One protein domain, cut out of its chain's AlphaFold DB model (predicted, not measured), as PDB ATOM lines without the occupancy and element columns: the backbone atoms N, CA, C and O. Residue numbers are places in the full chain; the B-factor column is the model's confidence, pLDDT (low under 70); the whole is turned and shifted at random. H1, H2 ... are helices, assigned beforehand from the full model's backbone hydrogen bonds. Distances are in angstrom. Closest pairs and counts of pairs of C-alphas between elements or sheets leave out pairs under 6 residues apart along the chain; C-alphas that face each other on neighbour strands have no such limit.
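What this domain is: This is residues 141 to 230 of the 366 residues of an uncharacterized protein of viral metagenome (UniProt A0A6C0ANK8). Four helices, H1 to H4, make a small up-and-down bundle, loosely closed as a ring in the order H1, H2, H4, H3, and a fifth and longest helix, H5, folds back from the end of H4, packs slantwise on the first part of H3 and sticks out beyond the bundle with residues 222 to 229. Without this arm and Asp 230 after it, the body is a compact block of 81 residues spanning 30 by 26 by 23 A. The printed part has 90 residues with five named helices, H1, H2, H3, H4 and H5 in that order, and no named strand, and its class is all helix. The whole is compact, with a radius of gyration of the C-alphas of 12.9 A, and spans 39 by 29 by 25 A.

Where its parts are: The printed part begins at Asp 141, and H1 follows as residues 142 to 152, 15.6 A from first to last C-alpha, with C-alpha 142 at (6.068, 92.467, -16.237). H2 is residues 159 to 171 and 18.1 A long, and its C-alpha 171 is at (18.720, 103.792, -18.710). H3 is residues 178 to 191, 19.6 A from first to last C-alpha. H4 is residues 196 to 209, 20.5 A long. H5 is residues 211 to 229, 28.3 A long, and ends with C-alpha 229 at (30.570, 69.176, -26.826).

How they stand to each other: H1, H2, H3 and H4 form a bundle, up and down, each running against the one before it in the chain. H1 and H2 are a helical hairpin that only just touches, with 3 pairs of C-alphas within 8 A, at a shallow tilt of 19 degrees, opposite ways; the closest C-alphas are those of Lys 150 and Ile 162, 6.7 A apart. H1 touches residues 180 to 185 of H3 at a shallow tilt of 20 degrees, the same way, with the C-alphas of Leu 144 and Phe 181 closest at 6.7 A. H2 and H4 only just touch, with 3 pairs of C-alphas within 8 A, the closest being His 163 and Leu 202 at 6.8 A; they run the same way at a shallow tilt of 34 degrees, only just short of steep. H3 and H4 are a helical hairpin and touch through residues 185 to 190 and 196 to 200, opposite ways at a shallow tilt of 25 degrees, with the C-alphas of Ala 189 and Cys 196 closest at 4.5 A. H1 and H4 are apart, and so are H2 and H3. H5 touches H3 with residues 213 to 220 alone, at a steep tilt of 48 degrees, the same way; the closest C-alphas are those of Lys 179 and Glu 216, 6.3 A apart. H4 and H5 only just touch, with 3 pairs of C-alphas within 8 A, and only at the corner by their link, where the C-alphas of Ser 207 and Leu 213 are closest at 5.5 A. H5 is apart from H1 and from H2. In H1, H2 and H3 every O i to N i+4 pair is within hydrogen-bond range; in H4 it is 9 of 10 and in H5 12 of 15.

The domain as a whole: The two C-alphas farthest apart, those of Ser 172 and Asp 230, are 39.9 A apart. The printed part has no cut. The links H3 to H4 and H4 to H5 are tight, H1 to H2 and H2 to H3 are short, and no link is long. Residues 222 to 230, of which 222 to 229 belong to H5, stand free. The mean pLDDT of the printed part is 89.9, and no printed residue is under 70.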
ATOM      1  N   ASP A 141       8.740  88.834 -14.678       79.25
ATOM      2  CA  ASP A 141       8.870  90.291 -14.669       79.25
ATOM      3  C   ASP A 141       7.900  90.907 -15.703       79.25
ATOM      4  O   ASP A 141       7.971  90.555 -16.887       79.25
ATOM      5  N   PRO A 142       6.988  91.816 -15.305       85.94
ATOM      6  CA  PRO A 142       6.068  92.467 -16.237       85.94
ATOM      7  C   PRO A 142       6.794  93.199 -17.374       85.94
ATOM      8  O   PRO A 142       6.275  93.267 -18.486       85.94
ATOM      9  N   VAL A 143       8.010  93.700 -17.134       86.69
ATOM     10  CA  VAL A 143       8.851  94.324 -18.163       86.69
ATOM     11  C   VAL A 143       9.237  93.304 -19.228       86.69
ATOM     12  O   VAL A 143       9.143  93.594 -20.419       86.69
ATOM     13  N   LEU A 144       9.607  92.089 -18.819       87.50
ATOM     14  CA  LEU A 144       9.982  91.020 -19.740       87.50
ATOM     15  C   LEU A 144       8.811  90.606 -20.638       87.50
ATOM     16  O   LEU A 144       9.022  90.358 -21.822       87.50
ATOM     17  N   LEU A 145       7.582  90.581 -20.111       89.50
ATOM     18  CA  LEU A 145       6.383  90.291 -20.908       89.50
ATOM     19  C   LEU A 145       6.144  91.348 -21.991       89.50
ATOM     20  O   LEU A 145       5.834  91.007 -23.132       89.50
ATOM     21  N   ILE A 146       6.334  92.627 -21.656       90.00
ATOM     22  CA  ILE A 146       6.203  93.723 -22.623       90.00
ATOM     23  C   ILE A 146       7.303  93.628 -23.683       90.00
ATOM     24  O   ILE A 146       7.024  93.756 -24.875       90.00
ATOM     25  N   ILE A 147       8.544  93.354 -23.267       88.62
ATOM     26  CA  ILE A 147       9.653  93.145 -24.201       88.62
ATOM     27  C   ILE A 147       9.347  91.969 -25.128       88.62
ATOM     28  O   ILE A 147       9.554  92.075 -26.331       88.62
ATOM     29  N   GLN A 148       8.812  90.868 -24.607       90.75
ATOM     30  CA  GLN A 148       8.450  89.716 -25.422       90.75
ATOM     31  C   GLN A 148       7.372  90.044 -26.460       90.75
ATOM     32  O   GLN A 148       7.507  89.629 -27.611       90.75
ATOM     33  N   ASP A 149       6.335  90.804 -26.097       91.94
ATOM     34  CA  ASP A 149       5.318  91.250 -27.057       91.94
ATOM     35  C   ASP A 149       5.915  92.160 -28.144       91.94
ATOM     36  O   ASP A 149       5.656  91.957 -29.333       91.94
ATOM     37  N   LYS A 150       6.793  93.097 -27.761       90.88
ATOM     38  CA  LYS A 150       7.529  93.949 -28.710       90.88
ATOM     39  C   LYS A 150       8.409  93.113 -29.643       90.88
ATOM     40  O   LYS A 150       8.343  93.290 -30.858       90.88
ATOM     41  N   LEU A 151       9.173  92.164 -29.098       90.56
ATOM     42  CA  LEU A 151      10.056  91.296 -29.877       90.56
ATOM     43  C   LEU A 151       9.286  90.369 -30.828       90.56
ATOM     44  O   LEU A 151       9.767  90.076 -31.913       90.56
ATOM     45  N   ASN A 152       8.063  89.954 -30.489       91.44
ATOM     46  CA  ASN A 152       7.228  89.162 -31.400       91.44
ATOM     47  C   ASN A 152       6.800  89.922 -32.661       91.44
ATOM     48  O   ASN A 152       6.432  89.295 -33.653       91.44
ATOM     49  N   ARG A 153       6.828  91.255 -32.626       90.25
ATOM     50  CA  ARG A 153       6.554  92.103 -33.791       90.25
ATOM     51  C   ARG A 153       7.839  92.635 -34.417       90.25
ATOM     52  O   ARG A 153       7.749  93.433 -35.342       90.25
ATOM     53  N   PHE A 154       9.005  92.244 -33.910       92.31
ATOM     54  CA  PHE A 154      10.280  92.839 -34.276       92.31
ATOM     55  C   PHE A 154      10.583  92.664 -35.759       92.31
ATOM     56  O   PHE A 154      10.563  91.566 -36.308       92.31
ATOM     57  N   SER A 155      10.851  93.785 -36.411       92.38
ATOM     58  CA  SER A 155      11.159  93.859 -37.826       92.38
ATOM     59  C   SER A 155      11.959  95.128 -38.110       92.38
ATOM     60  O   SER A 155      12.196  95.957 -37.234       92.38
ATOM     61  N   VAL A 156      12.359  95.311 -39.365       93.44
ATOM     62  CA  VAL A 156      13.103  96.503 -39.782       93.44
ATOM     63  C   VAL A 156      12.273  97.784 -39.611       93.44
ATOM     64  O   VAL A 156      12.834  98.832 -39.304       93.44
ATOM     65  N   THR A 157      10.946  97.721 -39.769       94.31
ATOM     66  CA  THR A 157      10.082  98.915 -39.765       94.31
ATOM     67  C   THR A 157       9.845  99.486 -38.371       94.31
ATOM     68  O   THR A 157       9.726 100.697 -38.226       94.31
ATOM     69  N   ASN A 158       9.814  98.639 -37.343       93.69
ATOM     70  CA  ASN A 158       9.640  99.044 -35.945       93.69
ATOM     71  C   ASN A 158      10.926  98.911 -35.119       93.69
ATOM     72  O   ASN A 158      10.891  99.011 -33.894       93.69
ATOM     73  N   TYR A 159      12.061  98.718 -35.793       95.81
ATOM     74  CA  TYR A 159      13.370  98.588 -35.170       95.81
ATOM     75  C   TYR A 159      13.686  99.765 -34.243       95.81
ATOM     76  O   TYR A 159      14.026  99.544 -33.087       95.81
ATOM     77  N   ALA A 160      13.538 101.002 -34.739       95.69
ATOM     78  CA  ALA A 160      13.882 102.211 -33.989       95.69
ATOM     79  C   ALA A 160      13.049 102.342 -32.705       95.69
ATOM     80  O   ALA A 160      13.604 102.530 -31.630       95.69
ATOM     81  N   GLU A 161      11.732 102.128 -32.797       94.56
ATOM     82  CA  GLU A 161      10.833 102.177 -31.638       94.56
ATOM     83  C   GLU A 161      11.222 101.141 -30.571       94.56
ATOM     84  O   GLU A 161      11.259 101.443 -29.379       94.56
ATOM     85  N   ILE A 162      11.525  99.908 -30.992       93.19
ATOM     86  CA  ILE A 162      11.884  98.820 -30.075       93.19
ATOM     87  C   ILE A 162      13.272  99.051 -29.467       93.19
ATOM     88  O   ILE A 162      13.457  98.820 -28.273       93.19
ATOM     89  N   HIS A 163      14.231  99.533 -30.256       94.50
ATOM     90  CA  HIS A 163      15.559  99.910 -29.782       94.50
ATOM     91  C   HIS A 163      15.485 101.017 -28.720       94.50
ATOM     92  O   HIS A 163      16.079 100.878 -27.650       94.50
ATOM     93  N   ASP A 164      14.724 102.082 -28.976       95.12
ATOM     94  CA  ASP A 164      14.608 103.222 -28.060       95.12
ATOM     95  C   ASP A 164      13.888 102.833 -26.767       95.12
ATOM     96  O   ASP A 164      14.310 103.213 -25.675       95.12
ATOM     97  N   PHE A 165      12.856 101.991 -26.872       93.00
ATOM     98  CA  PHE A 165      12.191 101.398 -25.715       93.00
ATOM     99  C   PHE A 165      13.159 100.577 -24.848       93.00
ATOM    100  O   PHE A 165      13.147 100.696 -23.621       93.00
ATOM    101  N   LEU A 166      14.019  99.761 -25.464       91.81
ATOM    102  CA  LEU A 166      15.021  98.983 -24.735       91.81
ATOM    103  C   LEU A 166      16.080  99.883 -24.089       91.81
ATOM    104  O   LEU A 166      16.405  99.660 -22.924       91.81
ATOM    105  N   CYS A 167      16.543 100.928 -24.784       93.31
ATOM    106  CA  CYS A 167      17.438 101.930 -24.198       93.31
ATOM    107  C   CYS A 167      16.798 102.579 -22.966       93.31
ATOM    108  O   CYS A 167      17.394 102.565 -21.897       93.31
ATOM    109  N   GLN A 168      15.541 103.026 -23.058       93.31
ATOM    110  CA  GLN A 168      14.828 103.639 -21.934       93.31
ATOM    111  C   GLN A 168      14.737 102.710 -20.713       93.31
ATOM    112  O   GLN A 168      14.884 103.148 -19.570       93.31
ATOM    113  N   ILE A 169      14.482 101.415 -20.933       90.38
ATOM    114  CA  ILE A 169      14.452 100.447 -19.835       90.38
ATOM    115  C   ILE A 169      15.845 100.301 -19.213       90.38
ATOM    116  O   ILE A 169      15.953 100.292 -17.987       90.38
ATOM    117  N   MET A 170      16.898 100.200 -20.019       89.88
ATOM    118  CA  MET A 170      18.264 100.040 -19.514       89.88
ATOM    119  C   MET A 170      18.770 101.306 -18.805       89.88
ATOM    120  O   MET A 170      19.373 101.206 -17.737       89.88
ATOM    121  N   ASP A 171      18.420 102.488 -19.314       91.62
ATOM    122  CA  ASP A 171      18.720 103.792 -18.710       91.62
ATOM    123  C   ASP A 171      18.002 103.993 -17.368       91.62
ATOM    124  O   ASP A 171      18.489 104.717 -16.502       91.62
ATOM    125  N   SER A 172      16.877 103.301 -17.139       89.12
ATOM    126  CA  SER A 172      16.203 103.290 -15.831       89.12
ATOM    127  C   SER A 172      16.986 102.547 -14.735       89.12
ATOM    128  O   SER A 172      16.539 102.501 -13.591       89.12
ATOM    129  N   GLY A 173      18.131 101.937 -15.070       83.44
ATOM    130  CA  GLY A 173      18.996 101.208 -14.138       83.44
ATOM    131  C   GLY A 173      18.492  99.811 -13.767       83.44
ATOM    132  O   GLY A 173      19.131  99.112 -12.985       83.44
ATOM    133  N   ARG A 174      17.363  99.372 -14.333       82.19
ATOM    134  CA  ARG A 174      16.830  98.022 -14.125       82.19
ATOM    135  C   ARG A 174      17.631  97.026 -14.956       82.19
ATOM    136  O   ARG A 174      17.556  97.047 -16.178       82.19
ATOM    137  N   THR A 175      18.372  96.137 -14.305       82.50
ATOM    138  CA  THR A 175      19.193  95.109 -14.974       82.50
ATOM    139  C   THR A 175      18.748  93.681 -14.661       82.50
ATOM    140  O   THR A 175      19.190  92.745 -15.323       82.50
ATOM    141  N   ASP A 176      17.810  93.496 -13.728       84.50
ATOM    142  CA  ASP A 176      17.363  92.178 -13.253       84.50
ATOM    143  C   ASP A 176      16.760  91.307 -14.368       84.50
ATOM    144  O   ASP A 176      16.925  90.086 -14.394       84.50
ATOM    145  N   PHE A 177      16.099  91.937 -15.343       86.06
ATOM    146  CA  PHE A 177      15.493  91.243 -16.478       86.06
ATOM    147  C   PHE A 177      16.504  90.887 -17.578       86.06
ATOM    148  O   PHE A 177      16.168  90.112 -18.476       86.06
ATOM    149  N   LEU A 178      17.731  91.427 -17.537       86.81
ATOM    150  CA  LEU A 178      18.676  91.382 -18.655       86.81
ATOM    151  C   LEU A 178      19.070  89.951 -19.022       86.81
ATOM    152  O   LEU A 178      19.106  89.598 -20.197       86.81
ATOM    153  N   LYS A 179      19.261  89.087 -18.021       88.00
ATOM    154  CA  LYS A 179      19.554  87.661 -18.226       88.00
ATOM    155  C   LYS A 179      18.440  86.930 -18.981       88.00
ATOM    156  O   LYS A 179      18.708  86.049 -19.809       88.00
ATOM    157  N   SER A 180      17.188  87.275 -18.682       89.31
ATOM    158  CA  SER A 180      15.999  86.709 -19.327       89.31
ATOM    159  C   SER A 180      15.768  87.316 -20.709       89.31
ATOM    160  O   SER A 180      15.443  86.589 -21.644       89.31
ATOM    161  N   PHE A 181      16.010  88.618 -20.863       89.81
ATOM    162  CA  PHE A 181      16.005  89.302 -22.152       89.81
ATOM    163  C   PHE A 181      17.041  88.709 -23.105       89.81
ATOM    164  O   PHE A 181      16.698  88.340 -24.223       89.81
ATOM    165  N   MET A 182      18.279  88.528 -22.644       91.06
ATOM    166  CA  MET A 182      19.342  87.935 -23.449       91.06
ATOM    167  C   MET A 182      19.002  86.522 -23.894       91.06
ATOM    168  O   MET A 182      19.211  86.182 -25.054       91.06
ATOM    169  N   LYS A 183      18.410  85.719 -23.002       90.12
ATOM    170  CA  LYS A 183      17.893  84.399 -23.372       90.12
ATOM    171  C   LYS A 183      16.869  84.497 -24.500       90.12
ATOM    172  O   LYS A 183      16.984  83.801 -25.498       90.12
ATOM    173  N   LEU A 184      15.888  85.381 -24.334       91.25
ATOM    174  CA  LEU A 184      14.789  85.552 -25.272       91.25
ATOM    175  C   LEU A 184      15.283  86.002 -26.651       91.25
ATOM    176  O   LEU A 184      14.856  85.440 -27.655       91.25
ATOM    177  N   VAL A 185      16.196  86.976 -26.707       92.00
ATOM    178  CA  VAL A 185      16.780  87.454 -27.967       92.00
ATOM    179  C   VAL A 185      17.580  86.349 -28.651       92.00
ATOM    180  O   VAL A 185      17.418  86.157 -29.852       92.00
ATOM    181  N   PHE A 186      18.390  85.583 -27.912       90.81
ATOM    182  CA  PHE A 186      19.123  84.444 -28.475       90.81
ATOM    183  C   PHE A 186      18.176  83.358 -28.999       90.81
ATOM    184  O   PHE A 186      18.313  82.916 -30.139       90.81
ATOM    185  N   ASP A 187      17.179  82.951 -28.213       90.50
ATOM    186  CA  ASP A 187      16.198  81.942 -28.625       90.50
ATOM    187  C   ASP A 187      15.448  82.393 -29.886       90.50
ATOM    188  O   ASP A 187      15.243  81.611 -30.812       90.50
ATOM    189  N   LYS A 188      15.095  83.677 -29.977       91.94
ATOM    190  CA  LYS A 188      14.463  84.255 -31.164       91.94
ATOM    191  C   LYS A 188      15.397  84.290 -32.369       91.94
ATOM    192  O   LYS A 188      15.038  83.766 -33.420       91.94
ATOM    193  N   ALA A 189      16.601  84.830 -32.217       92.25
ATOM    194  CA  ALA A 189      17.552  84.976 -33.313       92.25
ATOM    195  C   ALA A 189      18.009  83.623 -33.884       92.25
ATOM    196  O   ALA A 189      18.204  83.496 -35.091       92.25
ATOM    197  N   THR A 190      18.114  82.596 -33.036       90.75
ATOM    198  CA  THR A 190      18.426  81.224 -33.463       90.75
ATOM    199  C   THR A 190      17.233  80.524 -34.119       90.75
ATOM    200  O   THR A 190      17.409  79.719 -35.029       90.75
ATOM    201  N   MET A 191      16.000  80.815 -33.699       90.25
ATOM    202  CA  MET A 191      14.803  80.163 -34.244       90.25
ATOM    203  C   MET A 191      14.252  80.827 -35.508       90.25
ATOM    204  O   MET A 191      13.535  80.160 -36.266       90.25
ATOM    205  N   GLU A 192      14.560  82.106 -35.715       91.81
ATOM    206  CA  GLU A 192      14.021  82.979 -36.758       91.81
ATOM    207  C   GLU A 192      15.150  83.498 -37.671       91.81
ATOM    208  O   GLU A 192      15.490  84.680 -37.663       91.81
ATOM    209  N   GLU A 193      15.731  82.611 -38.491       90.38
ATOM    210  CA  GLU A 193      16.921  82.907 -39.318       90.38
ATOM    211  C   GLU A 193      16.791  84.176 -40.185       90.38
ATOM    212  O   GLU A 193      17.767  84.895 -40.374       90.38
ATOM    213  N   ILE A 194      15.586  84.485 -40.678       91.50
ATOM    214  CA  ILE A 194      15.319  85.664 -41.524       91.50
ATOM    215  C   ILE A 194      15.520  86.974 -40.745       91.50
ATOM    216  O   ILE A 194      16.014  87.954 -41.300       91.50
ATOM    217  N   PHE A 195      15.159  86.991 -39.460       93.12
ATOM    218  CA  PHE A 195      15.261  88.168 -38.591       93.12
ATOM    219  C   PHE A 195      16.566  88.198 -37.786       93.12
ATOM    220  O   PHE A 195      16.873  89.203 -37.144       93.12
ATOM    221  N   CYS A 196      17.364  87.129 -37.848       94.62
ATOM    222  CA  CYS A 196      18.656  87.015 -37.175       94.62
ATOM    223  C   CYS A 196      19.573  88.242 -37.387       94.62
ATOM    224  O   CYS A 196      20.059  88.772 -36.385       94.62
ATOM    225  N   PRO A 197      19.772  88.775 -38.615       94.81
ATOM    226  CA  PRO A 197      20.601  89.969 -38.811       94.81
ATOM    227  C   PRO A 197      20.080  91.192 -38.043       94.81
ATOM    228  O   PRO A 197      20.857  91.967 -37.491       94.81
ATOM    229  N   THR A 198      18.756  91.355 -37.961       95.50
ATOM    230  CA  THR A 198      18.120  92.459 -37.233       95.50
ATOM    231  C   THR A 198      18.339  92.330 -35.724       95.50
ATOM    232  O   THR A 198      18.634  93.329 -35.068       95.50
ATOM    233  N   TYR A 199      18.257  91.113 -35.170       95.56
ATOM    234  CA  TYR A 199      18.545  90.869 -33.752       95.56
ATOM    235  C   TYR A 199      20.017  91.126 -33.410       95.56
ATOM    236  O   TYR A 199      20.308  91.736 -32.385       95.56
ATOM    237  N   VAL A 200      20.950  90.711 -34.269       94.81
ATOM    238  CA  VAL A 200      22.383  90.971 -34.054       94.81
ATOM    239  C   VAL A 200      22.694  92.462 -34.123       94.81
ATOM    240  O   VAL A 200      23.434  92.962 -33.278       94.81
ATOM    241  N   LYS A 201      22.093  93.188 -35.073       95.81
ATOM    242  CA  LYS A 201      22.221  94.647 -35.146       95.81
ATOM    243  C   LYS A 201      21.776  95.304 -33.834       95.81
ATOM    244  O   LYS A 201      22.538  96.084 -33.265       95.81
ATOM    245  N   LEU A 202      20.605  94.919 -33.317       95.12
ATOM    246  CA  LEU A 202      20.092  95.408 -32.034       95.12
ATOM    247  C   LEU A 202      21.081  95.146 -30.896       95.12
ATOM    248  O   LEU A 202      21.390  96.051 -30.127       95.12
ATOM    249  N   LEU A 203      21.605  93.923 -30.809       94.56
ATOM    250  CA  LEU A 203      22.585  93.574 -29.786       94.56
ATOM    251  C   LEU A 203      23.868  94.392 -29.913       94.56
ATOM    252  O   LEU A 203      24.367  94.832 -28.887       94.56
ATOM    253  N   SER A 204      24.362  94.643 -31.129       94.50
ATOM    254  CA  SER A 204      25.569  95.452 -31.344       94.50
ATOM    255  C   SER A 204      25.403  96.894 -30.856       94.50
ATOM    256  O   SER A 204      26.284  97.439 -30.188       94.50
ATOM    257  N   GLU A 205      24.246  97.501 -31.136       94.94
ATOM    258  CA  GLU A 205      23.946  98.875 -30.737       94.94
ATOM    259  C   GLU A 205      23.763  98.965 -29.217       94.94
ATOM    260  O   GLU A 205      24.359  99.833 -28.577       94.94
ATOM    261  N   LEU A 206      23.035  98.023 -28.610       93.62
ATOM    262  CA  LEU A 206      22.852  97.989 -27.159       93.62
ATOM    263  C   LEU A 206      24.155  97.649 -26.415       93.62
ATOM    264  O   LEU A 206      24.457  98.274 -25.400       93.62
ATOM    265  N   SER A 207      24.971  96.714 -26.909       92.88
ATOM    266  CA  SER A 207      26.226  96.320 -26.248       92.88
ATOM    267  C   SER A 207      27.285  97.411 -26.279       92.88
ATOM    268  O   SER A 207      28.117  97.482 -25.379       92.88
ATOM    269  N   SER A 208      27.245  98.282 -27.293       93.06
ATOM    270  CA  SER A 208      28.124  99.453 -27.359       93.06
ATOM    271  C   SER A 208      27.837 100.474 -26.251       93.06
ATOM    272  O   SER A 208      28.741 101.193 -25.831       93.06
ATOM    273  N   LYS A 209      26.594 100.516 -25.749       92.69
ATOM    274  CA  LYS A 209      26.149 101.444 -24.700       92.69
ATOM    275  C   LYS A 209      26.178 100.826 -23.305       92.69
ATOM    276  O   LYS A 209      26.485 101.513 -22.336       92.69
ATOM    277  N   TYR A 210      25.865  99.536 -23.192       92.12
ATOM    278  CA  TYR A 210      25.632  98.881 -21.908       92.12
ATOM    279  C   TYR A 210      26.534  97.655 -21.729       92.12
ATOM    280  O   TYR A 210      26.196  96.546 -22.142       92.12
ATOM    281  N   ALA A 211      27.661  97.832 -21.034       90.06
ATOM    282  CA  ALA A 211      28.662  96.776 -20.834       90.06
ATOM    283  C   ALA A 211      28.115  95.503 -20.150       90.06
ATOM    284  O   ALA A 211      28.572  94.399 -20.444       90.06
ATOM    285  N   VAL A 212      27.100  95.634 -19.285       89.12
ATOM    286  CA  VAL A 212      26.438  94.492 -18.621       89.12
ATOM    287  C   VAL A 212      25.807  93.538 -19.647       89.12
ATOM    288  O   VAL A 212      25.799  92.324 -19.446       89.12
ATOM    289  N   LEU A 213      25.340  94.064 -20.786       89.31
ATOM    290  CA  LEU A 213      24.806  93.253 -21.880       89.31
ATOM    291  C   LEU A 213      25.889  92.367 -22.496       89.31
ATOM    292  O   LEU A 213      25.641  91.199 -22.786       89.31
ATOM    293  N   THR A 214      27.101  92.902 -22.653       89.06
ATOM    294  CA  THR A 214      28.257  92.157 -23.162       89.06
ATOM    295  C   THR A 214      28.605  90.988 -22.251       89.06
ATOM    296  O   THR A 214      28.810  89.876 -22.738       89.06
ATOM    297  N   THR A 215      28.580  91.187 -20.932       90.19
ATOM    298  CA  THR A 215      28.789  90.099 -19.965       90.19
ATOM    299  C   THR A 215      27.746  88.990 -20.123       90.19
ATOM    300  O   THR A 215      28.103  87.814 -20.219       90.19
ATOM    301  N   GLU A 216      26.464  89.345 -20.217       90.06
ATOM    302  CA  GLU A 216      25.395  88.359 -20.398       90.06
ATOM    303  C   GLU A 216      25.462  87.654 -21.766       90.06
ATOM    304  O   GLU A 216      25.201  86.452 -21.848       90.06
ATOM    305  N   MET A 217      25.885  88.348 -22.829       88.69
ATOM    306  CA  MET A 217      26.158  87.733 -24.135       88.69
ATOM    307  C   MET A 217      27.257  86.673 -24.051       88.69
ATOM    308  O   MET A 217      27.075  85.567 -24.558       88.69
ATOM    309  N   VAL A 218      28.375  86.974 -23.383       89.56
ATOM    310  CA  VAL A 218      29.480  86.017 -23.197       89.56
ATOM    311  C   VAL A 218      29.030  84.807 -22.372       89.56
ATOM    312  O   VAL A 218      29.395  83.673 -22.686       89.56
ATOM    313  N   ASN A 219      28.198  85.011 -21.349       89.00
ATOM    314  CA  ASN A 219      27.637  83.912 -20.559       89.00
ATOM    315  C   ASN A 219      26.775  82.980 -21.425       89.00
ATOM    316  O   ASN A 219      26.972  81.763 -21.404       89.00
ATOM    317  N   ARG A 220      25.885  83.541 -22.256       86.25
ATOM    318  CA  ARG A 220      25.072  82.766 -23.213       86.25
ATOM    319  C   ARG A 220      25.909  82.073 -24.277       86.25
ATOM    320  O   ARG A 220      25.574  80.972 -24.705       86.25
ATOM    321  N   TYR A 221      27.022  82.679 -24.671       86.69
ATOM    322  CA  TYR A 221      27.963  82.070 -25.598       86.69
ATOM    323  C   TYR A 221      28.531  80.751 -25.064       86.69
ATOM    324  O   TYR A 221      28.539  79.742 -25.763       86.69
ATOM    325  N   LYS A 222      28.958  80.733 -23.797       85.69
ATOM    326  CA  LYS A 222      29.529  79.537 -23.161       85.69
ATOM    327  C   LYS A 222      28.525  78.388 -23.062       85.69
ATOM    328  O   LYS A 222      28.898  77.244 -23.308       85.69
ATOM    329  N   GLU A 223      27.262  78.690 -22.751       83.88
ATOM    330  CA  GLU A 223      26.180  77.691 -22.734       83.88
ATOM    331  C   GLU A 223      26.018  77.010 -24.101       83.88
ATOM    332  O   GLU A 223      25.728  75.819 -24.171       83.88
ATOM    333  N   TYR A 224      26.254  77.738 -25.193       79.44
ATOM    334  CA  TYR A 224      26.140  77.185 -26.534       79.44
ATOM    335  C   TYR A 224      27.294  76.263 -26.930       79.44
ATOM    336  O   TYR A 224      27.048  75.224 -27.541       79.44
ATOM    337  N   ILE A 225      28.542  76.605 -26.590       83.88
ATOM    338  CA  ILE A 225      29.703  75.750 -26.913       83.88
ATOM    339  C   ILE A 225      29.477  74.322 -26.384       83.88
ATOM    340  O   ILE A 225      29.825  73.338 -27.045       83.88
ATOM    341  N   ALA A 226      28.814  74.198 -25.230       83.94
ATOM    342  CA  ALA A 226      28.454  72.912 -24.642       83.94
ATOM    343  C   ALA A 226      27.582  72.038 -25.570       83.94
ATOM    344  O   ALA A 226      27.708  70.817 -25.548       83.94
ATOM    345  N   ILE A 227      26.769  72.631 -26.451       82.69
ATOM    346  CA  ILE A 227      25.882  71.911 -27.385       82.69
ATOM    347  C   ILE A 227      26.670  71.193 -28.495       82.69
ATOM    348  O   ILE A 227      26.199  70.198 -29.045       82.69
ATOM    349  N   PHE A 228      27.876  71.668 -28.819       79.88
ATOM    350  CA  PHE A 228      28.809  70.976 -29.721       79.88
ATOM    351  C   PHE A 228      29.774  70.027 -29.001       79.88
ATOM    352  O   PHE A 228      30.538  69.305 -29.648       79.88
ATOM    353  N   SER A 229      29.758  70.053 -27.669       78.44
ATOM    354  CA  SER A 229      30.570  69.176 -26.826       78.44
ATOM    355  C   SER A 229      29.857  67.852 -26.534       78.44
ATOM    356  O   SER A 229      30.514  66.849 -26.266       78.44
ATOM    357  N   ASP A 230      28.523  67.834 -26.617       71.69
ATOM    358  CA  ASP A 230      27.724  66.616 -26.509       71.69
ATOM    359  C   ASP A 230      27.687  65.875 -27.856       71.69
ATOM    360  O   ASP A 230      26.933  66.209 -28.772       71.69
TER     361      ASP A 230